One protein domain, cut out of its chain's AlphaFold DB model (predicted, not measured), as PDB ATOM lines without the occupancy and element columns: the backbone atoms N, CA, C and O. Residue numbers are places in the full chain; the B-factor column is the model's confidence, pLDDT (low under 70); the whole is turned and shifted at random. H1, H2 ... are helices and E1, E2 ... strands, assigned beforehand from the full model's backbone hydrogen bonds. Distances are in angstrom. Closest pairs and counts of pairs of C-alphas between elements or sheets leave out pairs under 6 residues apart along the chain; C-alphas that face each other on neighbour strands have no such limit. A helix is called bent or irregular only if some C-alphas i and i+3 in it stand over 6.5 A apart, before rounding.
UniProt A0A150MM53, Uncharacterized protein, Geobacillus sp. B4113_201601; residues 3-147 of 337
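This is residues 3 to 147 of the 337 residues of an uncharacterized protein of Geobacillus sp. B4113_201601 (UniProt A0A150MM53). A strongly twisted sheet of four antiparallel strands is the frame here: helix H5 runs along E3 and E4, helix H1 runs along E2, and the long helix H3 leads off from the end of E4. The long loop of residues 39 to 59 links H1 to the little H2, whose centre is the nearest of the elements to the mean of the C-alphas, at 7.1 A, and the short H4 is near H5 but not on the sheet. The printed part has 145 residues, with five named helices and four named strands in the order E1 E2 H1 H2 E3 E4 H3 H4 H5 along the chain; the sheet's order is E1 E2 E3 E4, and the class is mixed, helices and strands, with 92 residues in named elements. The whole is compact, with a radius of gyration of the C-alphas of 15.8 A, and spans 45 by 42 by 29 A.

Begin with E1, residues 6 to 9, and E2, residues 12 to 20, a hairpin; N 7 and O 14 are 2.8 A apart, within hydrogen-bond range. H1, residues 23 to 38, is on the sheet over E2, along the strands at 17 degrees on the local plane; the closest C-alphas, those of Leu 20 and Leu 29, are 7.0 A apart. H2, residues 60 to 63, and H1 are near each other, with 5 pairs of C-alphas within 10 A. E3, residues 71 to 81, is antiparallel to E2, with N 17 and O 74 at 2.9 A. It forms a hairpin with E4, residues 84 to 94, where N 75 and O 91 are 2.9 A apart; E4 bends by 56 degrees at residue 88. H3, residues 96 to 113, only grazes the sheet with residues 96 to 99. H4, residues 123 to 129, is close to but not clearly touching H5, residues 136 to 147; the C-alphas of Arg 127 and Phe 139 are 6.8 A apart. H5 is on the sheet over E3 and E4 at a height over the sheet of 9.1 A, along the strands. Every O i to N i+4 pair is within hydrogen-bond range in H3 and H5; H1 has 10 of 12, H4 has 2 of 3, and H2 is too short.

Find C-alpha 6 at (221.728, 273.932, 150.425), where E1 begins. E2 is 25.6 A long, H1 23.4 A, E3 31.7 A, E4 26.4 A and H3 26.1 A. H1 is irregular: C-alphas 24 and 27 are 7.5 A apart. H5 ends with C-alpha 147 at (235.973, 262.288, 150.337).

Look to the C-alphas of Ser 83 and Arg 115, the two farthest apart, at 46.1 A. The printed part has no cut, and the link from H1 to H2 is long, with 21 residues. Confidence is under 70 in 31 residues, among them residues 37 to 60.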
ATOM      1  N   SER A   3     216.800 275.895 147.021       57.16
ATOM      2  CA  SER A   3     216.703 276.000 148.491       57.16
ATOM      3  C   SER A   3     216.674 274.657 149.242       57.16
ATOM      4  O   SER A   3     216.745 274.638 150.472       57.16
ATOM      5  N   HIS A   4     216.523 273.535 148.534       64.88
ATOM      6  CA  HIS A   4     216.412 272.197 149.125       64.88
ATOM      7  C   HIS A   4     217.743 271.438 149.121       64.88
ATOM      8  O   HIS A   4     217.883 270.482 149.871       64.88
ATOM      9  N   LEU A   5     218.728 271.905 148.347       69.31
ATOM     10  CA  LEU A   5     220.047 271.281 148.205       69.31
ATOM     11  C   LEU A   5     221.151 272.021 148.968       69.31
ATOM     12  O   LEU A   5     222.317 271.661 148.842       69.31
ATOM     13  N   HIS A   6     220.798 273.076 149.700       76.75
ATOM     14  CA  HIS A   6     221.728 273.932 150.425       76.75
ATOM     15  C   HIS A   6     221.870 273.472 151.879       76.75
ATOM     16  O   HIS A   6     220.890 273.485 152.625       76.75
ATOM     17  N   TYR A   7     223.100 273.186 152.293       79.62
ATOM     18  CA  TYR A   7     223.448 272.660 153.611       79.62
ATOM     19  C   TYR A   7     224.532 273.502 154.287       79.62
ATOM     20  O   TYR A   7     225.260 274.271 153.644       79.62
ATOM     21  N   ARG A   8     224.661 273.359 155.608       81.31
ATOM     22  CA  ARG A   8     225.739 273.976 156.395       81.31
ATOM     23  C   ARG A   8     226.810 272.961 156.768       81.31
ATOM     24  O   ARG A   8     226.518 271.816 157.049       81.31
ATOM     25  N   PHE A   9     228.064 273.405 156.814       84.44
ATOM     26  CA  PHE A   9     229.195 272.570 157.217       84.44
ATOM     27  C   PHE A   9     230.244 273.395 157.963       84.44
ATOM     28  O   PHE A   9     231.046 274.085 157.345       84.44
ATOM     29  N   TYR A  10     230.217 273.384 159.300       83.94
ATOM     30  CA  TYR A  10     231.218 274.026 160.181       83.94
ATOM     31  C   TYR A  10     231.668 275.453 159.798       83.94
ATOM     32  O   TYR A  10     232.854 275.798 159.864       83.94
ATOM     33  N   GLY A  11     230.704 276.299 159.423       81.88
ATOM     34  CA  GLY A  11     230.933 277.691 159.008       81.88
ATOM     35  C   GLY A  11     230.954 277.909 157.493       81.88
ATOM     36  O   GLY A  11     231.003 279.053 157.048       81.88
ATOM     37  N   PHE A  12     230.858 276.840 156.704       86.81
ATOM     38  CA  PHE A  12     230.687 276.879 155.256       86.81
ATOM     39  C   PHE A  12     229.245 276.564 154.870       86.81
ATOM     40  O   PHE A  12     228.483 275.982 155.646       86.81
ATOM     41  N   SER A  13     228.878 276.957 153.657       87.38
ATOM     42  CA  SER A  13     227.655 276.481 153.013       87.38
ATOM     43  C   SER A  13     228.056 275.607 151.844       87.38
ATOM     44  O   SER A  13     229.071 275.895 151.204       87.38
ATOM     45  N   TYR A  14     227.294 274.560 151.571       87.38
ATOM     46  CA  TYR A  14     227.552 273.720 150.415       87.38
ATOM     47  C   TYR A  14     226.267 273.245 149.758       87.38
ATOM     48  O   TYR A  14     225.229 273.132 150.407       87.38
ATOM     49  N   PHE A  15     226.364 272.975 148.462       87.06
ATOM     50  CA  PHE A  15     225.337 272.277 147.712       87.06
ATOM     51  C   PHE A  15     225.711 270.813 147.529       87.06
ATOM     52  O   PHE A  15     226.881 270.498 147.300       87.06
ATOM     53  N   VAL A  16     224.707 269.942 147.597       84.69
ATOM     54  CA  VAL A  16     224.823 268.548 147.160       84.69
ATOM     55  C   VAL A  16     224.112 268.401 145.830       84.69
ATOM     56  O   VAL A  16     222.917 268.668 145.729       84.69
ATOM     57  N   ILE A  17     224.861 268.000 144.809       86.69
ATOM     58  CA  ILE A  17     224.357 267.860 143.446       86.69
ATOM     59  C   ILE A  17     224.513 266.389 143.052       86.69
ATOM     60  O   ILE A  17     225.648 265.941 142.875       86.69
ATOM     61  N   PRO A  18     223.418 265.616 142.959       84.69
ATOM     62  CA  PRO A  18     223.489 264.245 142.482       84.69
ATOM     63  C   PRO A  18     223.724 264.216 140.970       84.69
ATOM     64  O   PRO A  18     223.070 264.929 140.207       84.69
ATOM     65  N   THR A  19     224.643 263.357 140.544       85.31
ATOM     66  CA  THR A  19     225.038 263.167 139.151       85.31
ATOM     67  C   THR A  19     224.857 261.704 138.780       85.31
ATOM     68  O   THR A  19     225.389 260.807 139.430       85.31
ATOM     69  N   LEU A  20     224.101 261.453 137.715       84.38
ATOM     70  CA  LEU A  20     223.891 260.105 137.208       84.38
ATOM     71  C   LEU A  20     225.163 259.593 136.518       84.38
ATOM     72  O   LEU A  20     225.648 260.232 135.583       84.38
ATOM     73  N   LEU A  21     225.677 258.436 136.940       81.12
ATOM     74  CA  LEU A  21     226.851 257.812 136.318       81.12
ATOM     75  C   LEU A  21     226.459 256.860 135.186       81.12
ATOM     76  O   LEU A  21     227.180 256.739 134.197       81.12
ATOM     77  N   ILE A  22     225.309 256.192 135.319       79.38
ATOM     78  CA  ILE A  22     224.787 255.253 134.322       79.38
ATOM     79  C   ILE A  22     223.292 255.484 134.060       79.38
ATOM     80  O   ILE A  22     222.538 255.706 135.005       79.38
ATOM     81  N   PRO A  23     222.807 255.355 132.809       72.19
ATOM     82  CA  PRO A  23     221.394 255.571 132.477       72.19
ATOM     83  C   PRO A  23     220.404 254.713 133.278       72.19
ATOM     84  O   PRO A  23     219.270 255.132 133.493       72.19
ATOM     85  N   ALA A  24     220.829 253.527 133.728       68.19
ATOM     86  CA  ALA A  24     220.016 252.611 134.526       68.19
ATOM     87  C   ALA A  24     219.696 253.134 135.941       68.19
ATOM     88  O   ALA A  24     218.756 252.647 136.554       68.19
ATOM     89  N   GLY A  25     220.428 254.132 136.448       71.00
ATOM     90  CA  GLY A  25     220.178 254.734 137.762       71.00
ATOM     91  C   GLY A  25     219.132 255.854 137.748       71.00
ATOM     92  O   GLY A  25     219.028 256.598 138.717       71.00
ATOM     93  N   LYS A  26     218.400 256.056 136.643       77.88
ATOM     94  CA  LYS A  26     217.452 257.174 136.531       77.88
ATOM     95  C   LYS A  26     216.336 257.096 137.576       77.88
ATOM     96  O   LYS A  26     216.032 258.108 138.191       77.88
ATOM     97  N   ASP A  27     215.806 255.901 137.822       77.56
ATOM     98  CA  ASP A  27     214.769 255.686 138.839       77.56
ATOM     99  C   ASP A  27     215.294 256.026 140.247       77.56
ATOM    100  O   ASP A  27     214.593 256.636 141.048       77.56
ATOM    101  N   VAL A  28     216.566 255.711 140.506       74.81
ATOM    102  CA  VAL A  28     217.272 256.018 141.758       74.81
ATOM    103  C   VAL A  28     217.467 257.527 141.937       74.81
ATOM    104  O   VAL A  28     217.270 258.069 143.024       74.81
ATOM    105  N   LEU A  29     217.832 258.231 140.862       78.06
ATOM    106  CA  LEU A  29     217.938 259.688 140.866       78.06
ATOM    107  C   LEU A  29     216.574 260.347 141.100       78.06
ATOM    108  O   LEU A  29     216.495 261.305 141.864       78.06
ATOM    109  N   ASP A  30     215.517 259.845 140.463       79.50
ATOM    110  CA  ASP A  30     214.161 260.370 140.625       79.50
ATOM    111  C   ASP A  30     213.663 260.160 142.068       79.50
ATOM    112  O   ASP A  30     213.110 261.090 142.654       79.50
ATOM    113  N   GLU A  31     213.948 259.007 142.686       77.00
ATOM    114  CA  GLU A  31     213.679 258.743 144.107       77.00
ATOM    115  C   GLU A  31     214.440 259.713 145.027       77.00
ATOM    116  O   GLU A  31     213.844 260.334 145.909       77.00
ATOM    117  N   LEU A  32     215.742 259.907 144.793       76.00
ATOM    118  CA  LEU A  32     216.569 260.830 145.572       76.00
ATOM    119  C   LEU A  32     216.086 262.281 145.432       76.00
ATOM    120  O   LEU A  32     215.995 263.013 146.418       76.00
ATOM    121  N   LEU A  33     215.754 262.716 144.214       78.19
ATOM    122  CA  LEU A  33     215.215 264.051 143.955       78.19
ATOM    123  C   LEU A  33     213.839 264.229 144.594       78.19
ATOM    124  O   LEU A  33     213.557 265.305 145.131       78.19
ATOM    125  N   GLN A  34     213.001 263.193 144.573       76.12
ATOM    126  CA  GLN A  34     211.717 263.204 145.252       76.12
ATOM    127  C   GLN A  34     211.909 263.321 146.764       76.12
ATOM    128  O   GLN A  34     211.301 264.196 147.372       76.12
ATOM    129  N   TYR A  35     212.822 262.554 147.366       72.44
ATOM    130  CA  TYR A  35     213.168 262.693 148.781       72.44
ATOM    131  C   TYR A  35     213.654 264.111 149.115       72.44
ATOM    132  O   TYR A  35     213.178 264.736 150.059       72.44
ATOM    133  N   LEU A  36     214.554 264.671 148.305       70.69
ATOM    134  CA  LEU A  36     215.088 266.021 148.510       70.69
ATOM    135  C   LEU A  36     214.015 267.116 148.383       70.69
ATOM    136  O   LEU A  36     214.145 268.184 148.987       70.69
ATOM    137  N   THR A  37     212.962 266.866 147.603       69.94
ATOM    138  CA  THR A  37     211.889 267.836 147.330       69.94
ATOM    139  C   THR A  37     210.703 267.687 148.294       69.94
ATOM    140  O   THR A  37     210.201 268.697 148.788       69.94
ATOM    141  N   ASP A  38     210.298 266.454 148.609       67.12
ATOM    142  CA  ASP A  38     209.115 266.111 149.412       67.12
ATOM    143  C   ASP A  38     209.465 265.819 150.888       67.12
ATOM    144  O   ASP A  38     208.678 266.109 151.794       67.12
ATOM    145  N   GLY A  39     210.668 265.295 151.155       56.12
ATOM    146  CA  GLY A  39     211.120 264.772 152.452       56.12
ATOM    147  C   GLY A  39     211.354 265.813 153.548       56.12
ATOM    148  O   GLY A  39     211.460 265.444 154.711       56.12
ATOM    149  N   LYS A  40     211.323 267.118 153.236       53.09
ATOM    150  CA  LYS A  40     211.355 268.177 154.266       53.09
ATOM    151  C   LYS A  40     210.057 268.290 155.082       53.09
ATOM    152  O   LYS A  40     209.987 269.148 155.961       53.09
ATOM    153  N   LYS A  41     209.006 267.514 154.768       44.69
ATOM    154  CA  LYS A  41     207.694 267.665 155.422       44.69
ATOM    155  C   LYS A  41     207.255 266.568 156.380       44.69
ATOM    156  O   LYS A  41     206.441 266.906 157.221       44.69
ATOM    157  N   ASP A  42     207.770 265.345 156.328       45.22
ATOM    158  CA  ASP A  42     207.390 264.292 157.284       45.22
ATOM    159  C   ASP A  42     208.245 263.038 157.044       45.22
ATOM    160  O   ASP A  42     207.845 262.228 156.225       45.22
ATOM    161  N   ILE A  43     209.387 262.837 157.723       39.28
ATOM    162  CA  ILE A  43     210.007 261.505 157.938       39.28
ATOM    163  C   ILE A  43     210.958 261.561 159.165       39.28
ATOM    164  O   ILE A  43     212.039 262.125 159.126       39.28
ATOM    165  N   ARG A  44     210.515 260.916 160.259       39.50
ATOM    166  CA  ARG A  44     211.291 260.221 161.321       39.50
ATOM    167  C   ARG A  44     212.330 261.001 162.149       39.50
ATOM    168  O   ARG A  44     213.503 260.669 162.226       39.50
ATOM    169  N   VAL A  45     211.793 261.861 163.005       42.94
ATOM    170  CA  VAL A  45     212.468 262.602 164.090       42.94
ATOM    171  C   VAL A  45     213.025 261.751 165.262       42.94
ATOM    172  O   VAL A  45     213.460 262.329 166.250       42.94
ATOM    173  N   HIS A  46     213.077 260.409 165.238       36.53
ATOM    174  CA  HIS A  46     213.283 259.674 166.507       36.53
ATOM    175  C   HIS A  46     214.499 258.768 166.735       36.53
ATOM    176  O   HIS A  46     214.656 258.380 167.889       36.53
ATOM    177  N   GLN A  47     215.420 258.520 165.792       38.22
ATOM    178  CA  GLN A  47     216.634 257.729 166.116       38.22
ATOM    179  C   GLN A  47     217.954 258.135 165.417       38.22
ATOM    180  O   GLN A  47     219.007 257.683 165.851       38.22
ATOM    181  N   GLU A  48     217.951 259.026 164.418       43.16
ATOM    182  CA  GLU A  48     219.092 259.189 163.484       43.16
ATOM    183  C   GLU A  48     219.978 260.433 163.705       43.16
ATOM    184  O   GLU A  48     220.991 260.605 163.030       43.16
ATOM    185  N   GLN A  49     219.693 261.283 164.700       41.62
ATOM    186  CA  GLN A  49     220.586 262.411 165.034       41.62
ATOM    187  C   GLN A  49     221.970 261.966 165.552       41.62
ATOM    188  O   GLN A  49     222.909 262.759 165.536       41.62
ATOM    189  N   ALA A  50     222.109 260.711 165.991       44.50
ATOM    190  CA  ALA A  50     223.359 260.135 166.492       44.50
ATOM    191  C   ALA A  50     224.352 259.730 165.379       44.50
ATOM    192  O   ALA A  50     225.551 259.580 165.639       44.50
ATOM    193  N   ASP A  51     223.878 259.584 164.138       52.91
ATOM    194  CA  ASP A  51     224.701 259.096 163.031       52.91
ATOM    195  C   ASP A  51     225.327 260.216 162.185       52.91
ATOM    196  O   ASP A  51     226.322 259.946 161.511       52.91
ATOM    197  N   SER A  52     224.867 261.474 162.279       61.62
ATOM    198  CA  SER A  52     225.383 262.522 161.387       61.62
ATOM    199  C   SER A  52     226.861 262.840 161.579       61.62
ATOM    200  O   SER A  52     227.333 263.207 162.658       61.62
ATOM    201  N   PHE A  53     227.601 262.733 160.474       67.12
ATOM    202  CA  PHE A  53     229.043 262.939 160.437       67.12
ATOM    203  C   PHE A  53     229.450 264.367 160.007       67.12
ATOM    204  O   PHE A  53     230.546 264.844 160.338       67.12
ATOM    205  N   MET A  54     228.549 265.080 159.313       63.09
ATOM    206  CA  MET A  54     228.783 266.424 158.769       63.09
ATOM    207  C   MET A  54     228.152 267.536 159.626       63.09
ATOM    208  O   MET A  54     228.889 268.458 159.953       63.09
ATOM    209  N   THR A  55     226.874 267.477 160.048       54.75
ATOM    210  CA  THR A  55     226.190 268.522 160.866       54.75
ATOM    211  C   THR A  55     224.817 268.079 161.403       54.75
ATOM    212  O   THR A  55     224.260 267.104 160.949       54.75
ATOM    213  N   THR A  56     224.190 268.867 162.284       46.00
ATOM    214  CA  THR A  56     222.817 268.674 162.809       46.00
ATOM    215  C   THR A  56     221.661 268.788 161.792       46.00
ATOM    216  O   THR A  56     220.506 268.781 162.212       46.00
ATOM    217  N   GLU A  57     221.922 268.963 160.493       45.56
ATOM    218  CA  GLU A  57     220.874 268.963 159.456       45.56
ATOM    219  C   GLU A  57     220.756 267.554 158.867       45.56
ATOM    220  O   GLU A  57     221.775 266.942 158.556       45.56
ATOM    221  N   GLU A  58     219.515 267.066 158.773       52.66
ATOM    222  CA  GLU A  58     219.116 265.718 158.349       52.66
ATOM    223  C   GLU A  58     219.984 265.159 157.215       52.66
ATOM    224  O   GLU A  58     220.249 265.796 156.190       52.66
ATOM    225  N   ASP A  59     220.480 263.956 157.474       59.31
ATOM    226  CA  ASP A  59     221.745 263.456 156.974       59.31
ATOM    227  C   ASP A  59     221.561 262.858 155.575       59.31
ATOM    228  O   ASP A  59     221.463 261.646 155.396       59.31
ATOM    229  N   LEU A  60     221.520 263.716 154.549       66.56
ATOM    230  CA  LEU A  60     221.482 263.276 153.149       66.56
ATOM    231  C   LEU A  60     222.578 262.239 152.856       66.56
ATOM    232  O   LEU A  60     222.353 261.279 152.129       66.56
ATOM    233  N   LEU A  61     223.766 262.408 153.445       73.69
ATOM    234  CA  LEU A  61     224.850 261.434 153.309       73.69
ATOM    235  C   LEU A  61     224.544 260.102 154.010       73.69
ATOM    236  O   LEU A  61     225.029 259.069 153.566       73.69
ATOM    237  N   GLY A  62     223.744 260.120 155.075       71.56
ATOM    238  CA  GLY A  62     223.236 258.928 155.746       71.56
ATOM    239  C   GLY A  62     222.460 258.035 154.782       71.56
ATOM    240  O   GLY A  62     222.811 256.873 154.607       71.56
ATOM    241  N   LEU A  63     221.494 258.619 154.070       71.94
ATOM    242  CA  LEU A  63     220.671 257.923 153.069       71.94
ATOM    243  C   LEU A  63     221.516 257.345 151.936       71.94
ATOM    244  O   LEU A  63     221.280 256.243 151.458       71.94
ATOM    245  N   MET A  64     222.536 258.097 151.532       74.50
ATOM    246  CA  MET A  64     223.426 257.754 150.430       74.50
ATOM    247  C   MET A  64     224.278 256.506 150.684       74.50
ATOM    248  O   MET A  64     224.890 256.014 149.744       74.50
ATOM    249  N   GLN A  65     224.330 255.975 151.909       73.75
ATOM    250  CA  GLN A  65     225.074 254.746 152.207       73.75
ATOM    251  C   GLN A  65     224.454 253.488 151.593       73.75
ATOM    252  O   GLN A  65     225.191 252.542 151.317       73.75
ATOM    253  N   ASP A  66     223.133 253.483 151.396       72.38
ATOM    254  CA  ASP A  66     222.376 252.300 150.968       72.38
ATOM    255  C   ASP A  66     222.179 252.229 149.445       72.38
ATOM    256  O   ASP A  66     221.703 251.223 148.916       72.38
ATOM    257  N   TYR A  67     222.574 253.283 148.726       76.06
ATOM    258  CA  TYR A  67     222.492 253.350 147.271       76.06
ATOM    259  C   TYR A  67     223.683 252.660 146.596       76.06
ATOM    260  O   TYR A  67     224.804 252.628 147.111       76.06
ATOM    261  N   ASP A  68     223.451 252.123 145.398       77.69
ATOM    262  CA  ASP A  68     224.515 251.588 144.555       77.69
ATOM    263  C   ASP A  68     225.293 252.713 143.853       77.69
ATOM    264  O   ASP A  68     224.853 253.858 143.753       77.69
ATOM    265  N   ASN A  69     226.471 252.399 143.309       85.06
ATOM    266  CA  ASN A  69     227.305 253.371 142.587       85.06
ATOM    267  C   ASN A  69     226.751 253.721 141.186       85.06
ATOM    268  O   ASN A  69     227.522 253.966 140.256       85.06
ATOM    269  N   SER A  70     225.427 253.717 141.006       82.38
ATOM    270  CA  SER A  70     224.761 254.185 139.786       82.38
ATOM    271  C   SER A  70     224.716 255.717 139.689       82.38
ATOM    272  O   SER A  70     224.554 256.270 138.593       82.38
ATOM    273  N   LEU A  71     224.933 256.399 140.819       84.50
ATOM    274  CA  LEU A  71     225.056 257.847 140.931       84.50
ATOM    275  C   LEU A  71     226.282 258.259 141.762       84.50
ATOM    276  O   LEU A  71     226.820 257.481 142.548       84.50
ATOM    277  N   SER A  72     226.719 259.501 141.583       87.94
ATOM    278  CA  SER A  72     227.707 260.176 142.423       87.94
ATOM    279  C   SER A  72     227.141 261.487 142.951       87.94
ATOM    280  O   SER A  72     226.134 261.995 142.461       87.94
ATOM    281  N   LEU A  73     227.792 262.049 143.964       88.19
ATOM    282  CA  LEU A  73     227.501 263.388 144.454       88.19
ATOM    283  C   LEU A  73     228.653 264.327 144.127       88.19
ATOM    284  O   LEU A  73     229.828 263.972 144.245       88.19
ATOM    285  N   GLN A  74     228.297 265.562 143.804       91.31
ATOM    286  CA  GLN A  74     229.212 266.688 143.843       91.31
ATOM    287  C   GLN A  74     228.909 267.538 145.075       91.31
ATOM    288  O   GLN A  74     227.752 267.870 145.347       91.31
ATOM    289  N   LEU A  75     229.958 267.894 145.817       90.62
ATOM    290  CA  LEU A  75     229.874 268.768 146.985       90.62
ATOM    291  C   LEU A  75     230.483 270.124 146.629       90.62
ATOM    292  O   LEU A  75     231.704 270.257 146.522       90.62
ATOM    293  N   LEU A  76     229.633 271.132 146.439       92.19
ATOM    294  CA  LEU A  76     230.042 272.479 146.045       92.19
ATOM    295  C   LEU A  76     230.012 273.416 147.253       92.19
ATOM    296  O   LEU A  76     228.950 273.895 147.639       92.19
ATOM    297  N   PHE A  77     231.172 273.704 147.836       91.81
ATOM    298  CA  PHE A  77     231.322 274.633 148.956       91.81
ATOM    299  C   PHE A  77     231.428 276.075 148.471       91.81
ATOM    300  O   PHE A  77     232.233 276.403 147.595       91.81
ATOM    301  N   LEU A  78     230.662 276.958 149.107       89.38
ATOM    302  CA  LEU A  78     230.514 278.354 148.723       89.38
ATOM    303  C   LEU A  78     230.724 279.303 149.903       89.38
ATOM    304  O   LEU A  78     230.421 278.999 151.060       89.38
ATOM    305  N   GLN A  79     231.176 280.511 149.574       85.56
ATOM    306  CA  GLN A  79     231.203 281.657 150.472       85.56
ATOM    307  C   GLN A  79     230.426 282.815 149.865       85.56
ATOM    308  O   GLN A  79     230.717 283.261 148.755       85.56
ATOM    309  N   LYS A  80     229.481 283.361 150.630       79.38
ATOM    310  CA  LYS A  80     228.789 284.588 150.247       79.38
ATOM    311  C   LYS A  80     229.688 285.793 150.520       79.38
ATOM    312  O   LYS A  80     230.106 286.012 151.656       79.38
ATOM    313  N   ILE A  81     229.974 286.575 149.484       77.56
ATOM    314  CA  ILE A  81     230.715 287.833 149.561       77.56
ATOM    315  C   ILE A  81     229.808 288.918 148.977       77.56
ATOM    316  O   ILE A  81     229.628 289.012 147.765       77.56
ATOM    317  N   GLN A  82     229.213 289.737 149.852       79.56
ATOM    318  CA  GLN A  82     228.178 290.715 149.487       79.56
ATOM    319  C   GLN A  82     226.986 290.041 148.771       79.56
ATOM    320  O   GLN A  82     226.330 289.173 149.354       79.56
ATOM    321  N   SER A  83     226.711 290.435 147.524       80.06
ATOM    322  CA  SER A  83     225.665 289.873 146.661       80.06
ATOM    323  C   SER A  83     226.176 288.769 145.726       80.06
ATOM    324  O   SER A  83     225.399 288.281 144.914       80.06
ATOM    325  N   ALA A  84     227.458 288.390 145.807       75.31
ATOM    326  CA  ALA A  84     228.071 287.368 144.960       75.31
ATOM    327  C   ALA A  84     228.435 286.107 145.761       75.31
ATOM    328  O   ALA A  84     228.782 286.174 146.944       75.31
ATOM    329  N   GLU A  85     228.391 284.953 145.102       81.94
ATOM    330  CA  GLU A  85     228.828 283.675 145.664       81.94
ATOM    331  C   GLU A  85     230.180 283.288 145.072       81.94
ATOM    332  O   GLU A  85     230.368 283.251 143.856       81.94
ATOM    333  N   ARG A  86     231.150 283.028 145.948       87.88
ATOM    334  CA  ARG A  86     232.475 282.544 145.575       87.88
ATOM    335  C   ARG A  86     232.544 281.048 145.830       87.88
ATOM    336  O   ARG A  86     232.340 280.610 146.960       87.88
ATOM    337  N   ILE A  87     232.927 280.290 144.807       90.00
ATOM    338  CA  ILE A  87     233.247 278.869 144.952       90.00
ATOM    339  C   ILE A  87     234.540 278.725 145.756       90.00
ATOM    340  O   ILE A  87     235.569 279.312 145.410       90.00
ATOM    341  N   LEU A  88     234.470 277.972 146.853       92.25
ATOM    342  CA  LEU A  88     235.614 277.654 147.705       92.25
ATOM    343  C   LEU A  88     236.249 276.315 147.336       92.25
ATOM    344  O   LEU A  88     237.473 276.207 147.319       92.25
ATOM    345  N   LEU A  89     235.416 275.307 147.082       94.75
ATOM    346  CA  LEU A  89     235.825 273.939 146.787       94.75
ATOM    347  C   LEU A  89     234.691 273.237 146.036       94.75
ATOM    348  O   LEU A  89     233.530 273.390 146.403       94.75
ATOM    349  N   LEU A  90     235.038 272.451 145.024       94.56
ATOM    350  CA  LEU A  90     234.141 271.497 144.387       94.56
ATOM    351  C   LEU A  90     234.769 270.114 144.550       94.56
ATOM    352  O   LEU A  90     235.870 269.885 144.058       94.56
ATOM    353  N   ILE A  91     234.089 269.224 145.266       93.81
ATOM    354  CA  ILE A  91     234.470 267.814 145.352       93.81
ATOM    355  C   ILE A  91     233.605 267.065 144.353       93.81
ATOM    356  O   ILE A  91     232.391 266.989 144.530       93.81
ATOM    357  N   GLU A  92     234.228 266.539 143.309       91.69
ATOM    358  CA  GLU A  92     233.556 265.748 142.282       91.69
ATOM    359  C   GLU A  92     233.615 264.253 142.617       91.69
ATOM    360  O   GLU A  92     234.505 263.805 143.350       91.69
ATOM    361  N   ASP A  93     232.659 263.504 142.062       89.94
ATOM    362  CA  ASP A  93     232.607 262.039 142.056       89.94
ATOM    363  C   ASP A  93     232.641 261.367 143.436       89.94
ATOM    364  O   ASP A  93     233.274 260.327 143.638       89.94
ATOM    365  N   VAL A  94     231.911 261.924 144.407       91.00
ATOM    366  CA  VAL A  94     231.729 261.277 145.709       91.00
ATOM    367  C   VAL A  94     230.739 260.123 145.565       91.00
ATOM    368  O   VAL A  94     229.536 260.332 145.413       91.00
ATOM    369  N   LEU A  95     231.252 258.894 145.607       91.69
ATOM    370  CA  LEU A  95     230.445 257.683 145.451       91.69
ATOM    371  C   LEU A  95     229.717 257.280 146.750       91.69
ATOM    372  O   LEU A  95     230.310 257.396 147.830       91.69
ATOM    373  N   PRO A  96     228.505 256.701 146.648       88.94
ATOM    374  CA  PRO A  96     227.797 256.030 147.746       88.94
ATOM    375  C   PRO A  96     228.687 255.075 148.547       88.94
ATOM    376  O   PRO A  96     228.777 255.172 149.773       88.94
ATOM    377  N   SER A  97     229.464 254.228 147.860       91.75
ATOM    378  CA  SER A  97     230.386 253.300 148.524       91.75
ATOM    379  C   SER A  97     231.443 254.012 149.368       91.75
ATOM    380  O   SER A  97     231.786 253.541 150.451       91.75
ATOM    381  N   ARG A  98     231.946 255.170 148.918       93.25
ATOM    382  CA  ARG A  98     232.901 255.960 149.701       93.25
ATOM    383  C   ARG A  98     232.236 256.563 150.933       93.25
ATOM    384  O   ARG A  98     232.850 256.572 151.991       93.25
ATOM    385  N   ILE A  99     230.999 257.037 150.817       89.56
ATOM    386  CA  ILE A  99     230.238 257.542 151.963       89.56
ATOM    387  C   ILE A  99     230.062 256.421 152.998       89.56
ATOM    388  O   ILE A  99     230.413 256.618 154.159       89.56
ATOM    389  N   SER A 100     229.655 255.222 152.569       89.00
ATOM    390  CA  SER A 100     229.548 254.036 153.434       89.00
ATOM    391  C   SER A 100     230.863 253.712 154.164       89.00
ATOM    392  O   SER A 100     230.866 253.552 155.386       89.00
ATOM    393  N   GLU A 101     232.010 253.726 153.465       93.00
ATOM    394  CA  GLU A 101     233.334 253.555 154.094       93.00
ATOM    395  C   GLU A 101     233.597 254.594 155.204       93.00
ATOM    396  O   GLU A 101     234.144 254.260 156.256       93.00
ATOM    397  N   LEU A 102     233.208 255.860 155.001       92.75
ATOM    398  CA  LEU A 102     233.410 256.924 155.992       92.75
ATOM    399  C   LEU A 102     232.534 256.730 157.237       92.75
ATOM    400  O   LEU A 102     233.008 256.941 158.354       92.75
ATOM    401  N   PHE A 103     231.288 256.283 157.082       89.12
ATOM    402  CA  PHE A 103     230.428 255.976 158.229       89.12
ATOM    403  C   PHE A 103     230.911 254.748 159.005       89.12
ATOM    404  O   PHE A 103     230.882 254.746 160.237       89.12
ATOM    405  N   GLN A 104     231.431 253.728 158.319       90.69
ATOM    406  CA  GLN A 104     232.093 252.601 158.980       90.69
ATOM    407  C   GLN A 104     233.327 253.065 159.767       90.69
ATOM    408  O   GLN A 104     233.503 252.677 160.924       90.69
ATOM    409  N   ALA A 105     234.136 253.961 159.192       92.62
ATOM    410  CA  ALA A 105     235.287 254.551 159.868       92.62
ATOM    411  C   ALA A 105     234.898 255.377 161.109       92.62
ATOM    412  O   ALA A 105     235.570 255.283 162.143       92.62
ATOM    413  N   LYS A 106     233.798 256.146 161.040       91.00
ATOM    414  CA  LYS A 106     233.201 256.838 162.197       91.00
ATOM    415  C   LYS A 106     232.840 255.832 163.289       91.00
ATOM    416  O   LYS A 106     233.346 255.956 164.401       91.00
ATOM    417  N   LYS A 107     232.044 254.807 162.969       89.06
ATOM    418  CA  LYS A 107     231.591 253.785 163.932       89.06
ATOM    419  C   LYS A 107     232.765 253.058 164.597       89.06
ATOM    420  O   LYS A 107     232.785 252.906 165.817       89.06
ATOM    421  N   ALA A 108     233.782 252.679 163.822       90.44
ATOM    422  CA  ALA A 108     234.998 252.061 164.352       90.44
ATOM    423  C   ALA A 108     235.742 252.998 165.319       90.44
ATOM    424  O   ALA A 108     236.096 252.591 166.424       90.44
ATOM    425  N   THR A 109     235.911 254.271 164.951       91.31
ATOM    426  CA  THR A 109     236.531 255.288 165.817       91.31
ATOM    427  C   THR A 109     235.756 255.477 167.117       91.31
ATOM    428  O   THR A 109     236.349 255.561 168.195       91.31
ATOM    429  N   GLU A 110     234.426 255.523 167.029       90.06
ATOM    430  CA  GLU A 110     233.570 255.742 168.187       90.06
ATOM    431  C   GLU A 110     233.609 254.571 169.164       90.06
ATOM    432  O   GLU A 110     233.792 254.794 170.358       90.06
ATOM    433  N   SER A 111     233.551 253.337 168.657       89.69
ATOM    434  CA  SER A 111     233.636 252.114 169.469       89.69
ATOM    435  C   SER A 111     234.946 251.982 170.254       89.69
ATOM    436  O   SER A 111     234.975 251.371 171.321       89.69
ATOM    437  N   LEU A 112     236.035 252.562 169.739       88.31
ATOM    438  CA  LEU A 112     237.333 252.564 170.409       88.31
ATOM    439  C   LEU A 112     237.388 253.610 171.517       88.31
ATOM    440  O   LEU A 112     237.910 253.353 172.599       88.31
ATOM    441  N   LEU A 113     236.895 254.816 171.241       86.50
ATOM    442  CA  LEU A 113     237.100 255.938 172.142       86.50
ATOM    443  C   LEU A 113     235.976 256.148 173.133       86.50
ATOM    444  O   LEU A 113     236.269 256.671 174.201       86.50
ATOM    445  N   TYR A 114     234.733 255.802 172.829       85.69
ATOM    446  CA  TYR A 114     233.570 256.220 173.609       85.69
ATOM    447  C   TYR A 114     232.753 255.029 174.088       85.69
ATOM    448  O   TYR A 114     232.963 253.890 173.679       85.69
ATOM    449  N   ARG A 115     231.871 255.290 175.054       78.56
ATOM    450  CA  ARG A 115     230.935 254.273 175.526       78.56
ATOM    451  C   ARG A 115     229.832 254.110 174.490       78.56
ATOM    452  O   ARG A 115     229.521 255.049 173.767       78.56
ATOM    453  N   GLU A 116     229.235 252.929 174.441       68.94
ATOM    454  CA  GLU A 116     228.076 252.680 173.587       68.94
ATOM    455  C   GLU A 116     226.973 253.719 173.867       68.94
ATOM    456  O   GLU A 116     226.629 253.965 175.025       68.94
ATOM    457  N   GLY A 117     226.476 254.373 172.812       61.09
ATOM    458  CA  GLY A 117     225.489 255.456 172.894       61.09
ATOM    459  C   GLY A 117     226.062 256.871 173.059       61.09
ATOM    460  O   GLY A 117     225.364 257.833 172.744       61.09
ATOM    461  N   ASP A 118     227.325 257.029 173.475       70.56
ATOM    462  CA  ASP A 118     228.050 258.299 173.347       70.56
ATOM    463  C   ASP A 118     228.637 258.333 171.926       70.56
ATOM    464  O   ASP A 118     229.668 257.713 171.665       70.56
ATOM    465  N   HIS A 119     227.982 259.037 170.995       67.12
ATOM    466  CA  HIS A 119     228.411 259.173 169.591       67.12
ATOM    467  C   HIS A 119     229.007 260.561 169.306       67.12
ATOM    468  O   HIS A 119     228.288 261.464 168.879       67.12
ATOM    469  N   PRO A 120     230.299 260.804 169.575       77.94
ATOM    470  CA  PRO A 120     230.830 262.159 169.538       77.94
ATOM    471  C   PRO A 120     231.714 262.447 168.327       77.94
ATOM    472  O   PRO A 120     232.230 263.558 168.256       77.94
ATOM    473  N   PHE A 121     231.973 261.509 167.405       88.25
ATOM    474  CA  PHE A 121     232.873 261.826 166.297       88.25
ATOM    475  C   PHE A 121     232.134 262.506 165.144       88.25
ATOM    476  O   PHE A 121     231.240 261.944 164.523       88.25
ATOM    477  N   HIS A 122     232.576 263.714 164.809       88.12
ATOM    478  CA  HIS A 122     232.085 264.494 163.680       88.12
ATOM    479  C   HIS A 122     233.208 265.398 163.149       88.12
ATOM    480  O   HIS A 122     234.182 265.685 163.855       88.12
ATOM    481  N   PHE A 123     233.087 265.912 161.921       89.56
ATOM    482  CA  PHE A 123     234.107 266.797 161.322       89.56
ATOM    483  C   PHE A 123     234.358 268.106 162.099       89.56
ATOM    484  O   PHE A 123     235.345 268.803 161.860       89.56
ATOM    485  N   GLY A 124     233.518 268.435 163.077       89.19
ATOM    486  CA  GLY A 124     233.732 269.568 163.974       89.19
ATOM    487  C   GLY A 124     234.941 269.373 164.876       89.19
ATOM    488  O   GLY A 124     235.593 270.349 165.225       89.19
ATOM    489  N   PHE A 125     235.315 268.125 165.167       92.38
ATOM    490  CA  PHE A 125     236.565 267.832 165.865       92.38
ATOM    491  C   PHE A 125     237.765 268.243 165.028       92.38
ATOM    492  O   PHE A 125     238.685 268.868 165.542       92.38
ATOM    493  N   LEU A 126     237.733 267.965 163.722       92.56
ATOM    494  CA  LEU A 126     238.741 268.473 162.800       92.56
ATOM    495  C   LEU A 126     238.730 270.008 162.826       92.56
ATOM    496  O   LEU A 126     239.777 270.630 163.000       92.56
ATOM    497  N   ARG A 127     237.541 270.622 162.742       92.56
ATOM    498  CA  ARG A 127     237.380 272.082 162.764       92.56
ATOM    499  C   ARG A 127     237.991 272.744 164.002       92.56
ATOM    500  O   ARG A 127     238.552 273.825 163.852       92.56
ATOM    501  N   THR A 128     237.950 272.106 165.175       92.69
ATOM    502  CA  THR A 128     238.580 272.610 166.410       92.69
ATOM    503  C   THR A 128     240.054 272.974 166.210       92.69
ATOM    504  O   THR A 128     240.533 273.951 166.783       92.69
ATOM    505  N   PHE A 129     240.779 272.225 165.374       95.75
ATOM    506  CA  PHE A 129     242.218 272.418 165.159       95.75
ATOM    507  C   PHE A 129     242.543 273.348 163.989       95.75
ATOM    508  O   PHE A 129     243.611 273.958 163.952       95.75
ATOM    509  N   PHE A 130     241.605 273.528 163.060       94.81
ATOM    510  CA  PHE A 130     241.741 274.479 161.961       94.81
ATOM    511  C   PHE A 130     240.978 275.759 162.294       94.81
ATOM    512  O   PHE A 130     239.801 275.879 161.967       94.81
ATOM    513  N   ARG A 131     241.648 276.729 162.931       88.88
ATOM    514  CA  ARG A 131     241.048 278.018 163.325       88.88
ATOM    515  C   ARG A 131     240.246 278.681 162.187       88.88
ATOM    516  O   ARG A 131     240.816 278.902 161.109       88.88
ATOM    517  N   PRO A 132     238.969 279.048 162.427       87.62
ATOM    518  CA  PRO A 132     238.145 279.777 161.467       87.62
ATOM    519  C   PRO A 132     238.794 281.049 160.931       87.62
ATOM    520  O   PRO A 132     239.411 281.799 161.683       87.62
ATOM    521  N   GLY A 133     238.680 281.277 159.622       86.38
ATOM    522  CA  GLY A 133     239.252 282.432 158.926       86.38
ATOM    523  C   GLY A 133     240.761 282.357 158.675       86.38
ATOM    524  O   GLY A 133     241.255 283.045 157.786       86.38
ATOM    525  N   VAL A 134     241.499 281.510 159.403       91.25
ATOM    526  CA  VAL A 134     242.960 281.367 159.255       91.25
ATOM    527  C   VAL A 134     243.307 280.113 158.460       91.25
ATOM    528  O   VAL A 134     244.077 280.174 157.503       91.25
ATOM    529  N   TYR A 135     242.721 278.972 158.830       95.00
ATOM    530  CA  TYR A 135     243.058 277.670 158.248       95.00
ATOM    531  C   TYR A 135     241.906 277.028 157.467       95.00
ATOM    532  O   TYR A 135     241.913 275.825 157.222       95.00
ATOM    533  N   ASP A 136     240.939 277.830 157.022       93.31
ATOM    534  CA  ASP A 136     239.760 277.370 156.275       93.31
ATOM    535  C   ASP A 136     240.129 276.589 155.007       93.31
ATOM    536  O   ASP A 136     239.550 275.540 154.731       93.31
ATOM    537  N   LYS A 137     241.150 277.046 154.270       94.06
ATOM    538  CA  LYS A 137     241.641 276.349 153.073       94.06
ATOM    539  C   LYS A 137     242.200 274.962 153.405       94.06
ATOM    540  O   LYS A 137     241.938 274.017 152.671       94.06
ATOM    541  N   TYR A 138     242.954 274.841 154.498       96.50
ATOM    542  CA  TYR A 138     243.504 273.557 154.937       96.50
ATOM    543  C   TYR A 138     242.406 272.615 155.432       96.50
ATOM    544  O   TYR A 138     242.425 271.440 155.087       96.50
ATOM    545  N   PHE A 139     241.418 273.129 156.168       95.75
ATOM    546  CA  PHE A 139     240.257 272.347 156.588       95.75
ATOM    547  C   PHE A 139     239.496 271.771 155.386       95.75
ATOM    548  O   PHE A 139     239.295 270.562 155.314       95.75
ATOM    549  N   LEU A 140     239.141 272.614 154.409       95.00
ATOM    550  CA  LEU A 140     238.446 272.174 153.196       95.00
ATOM    551  C   LEU A 140     239.294 271.207 152.357       95.00
ATOM    552  O   LEU A 140     238.760 270.238 151.831       95.00
ATOM    553  N   GLN A 141     240.613 271.410 152.282       96.06
ATOM    554  CA  GLN A 141     241.516 270.470 151.613       96.06
ATOM    555  C   GLN A 141     241.510 269.091 152.287       96.06
ATOM    556  O   GLN A 141     241.458 268.077 151.601       96.06
ATOM    557  N   VAL A 142     241.537 269.028 153.622       96.88
ATOM    558  CA  VAL A 142     241.446 267.744 154.334       96.88
ATOM    559  C   VAL A 142     240.102 267.073 154.060       96.88
ATOM    560  O   VAL A 142     240.071 265.870 153.823       96.88
ATOM    561  N   VAL A 143     239.006 267.834 154.035       94.88
ATOM    562  CA  VAL A 143     237.666 267.317 153.711       94.88
ATOM    563  C   VAL A 143     237.637 266.744 152.292       94.88
ATOM    564  O   VAL A 143     237.220 265.602 152.117       94.88
ATOM    565  N   GLU A 144     238.166 267.467 151.300       95.94
ATOM    566  CA  GLU A 144     238.341 266.954 149.934       95.94
ATOM    567  C   GLU A 144     239.120 265.633 149.933       95.94
ATOM    568  O   GLU A 144     238.692 264.657 149.322       95.94
ATOM    569  N   TYR A 145     240.241 265.576 150.652       97.38
ATOM    570  CA  TYR A 145     241.102 264.396 150.674       97.38
ATOM    571  C   TYR A 145     240.410 263.201 151.331       97.38
ATOM    572  O   TYR A 145     240.568 262.074 150.864       97.38
ATOM    573  N   VAL A 146     239.598 263.436 152.364       96.38
ATOM    574  CA  VAL A 146     238.764 262.402 152.979       96.38
ATOM    575  C   VAL A 146     237.739 261.878 151.973       96.38
ATOM    576  O   VAL A 146     237.673 260.668 151.765       96.38
ATOM    577  N   PHE A 147     236.986 262.741 151.296       94.44
ATOM    578  CA  PHE A 147     235.973 262.288 150.337       94.44
ATOM    579  C   PHE A 147     236.574 261.657 149.073       94.44
ATOM    580  O   PHE A 147     236.011 260.699 148.562       94.44
TER     581      PHE A 147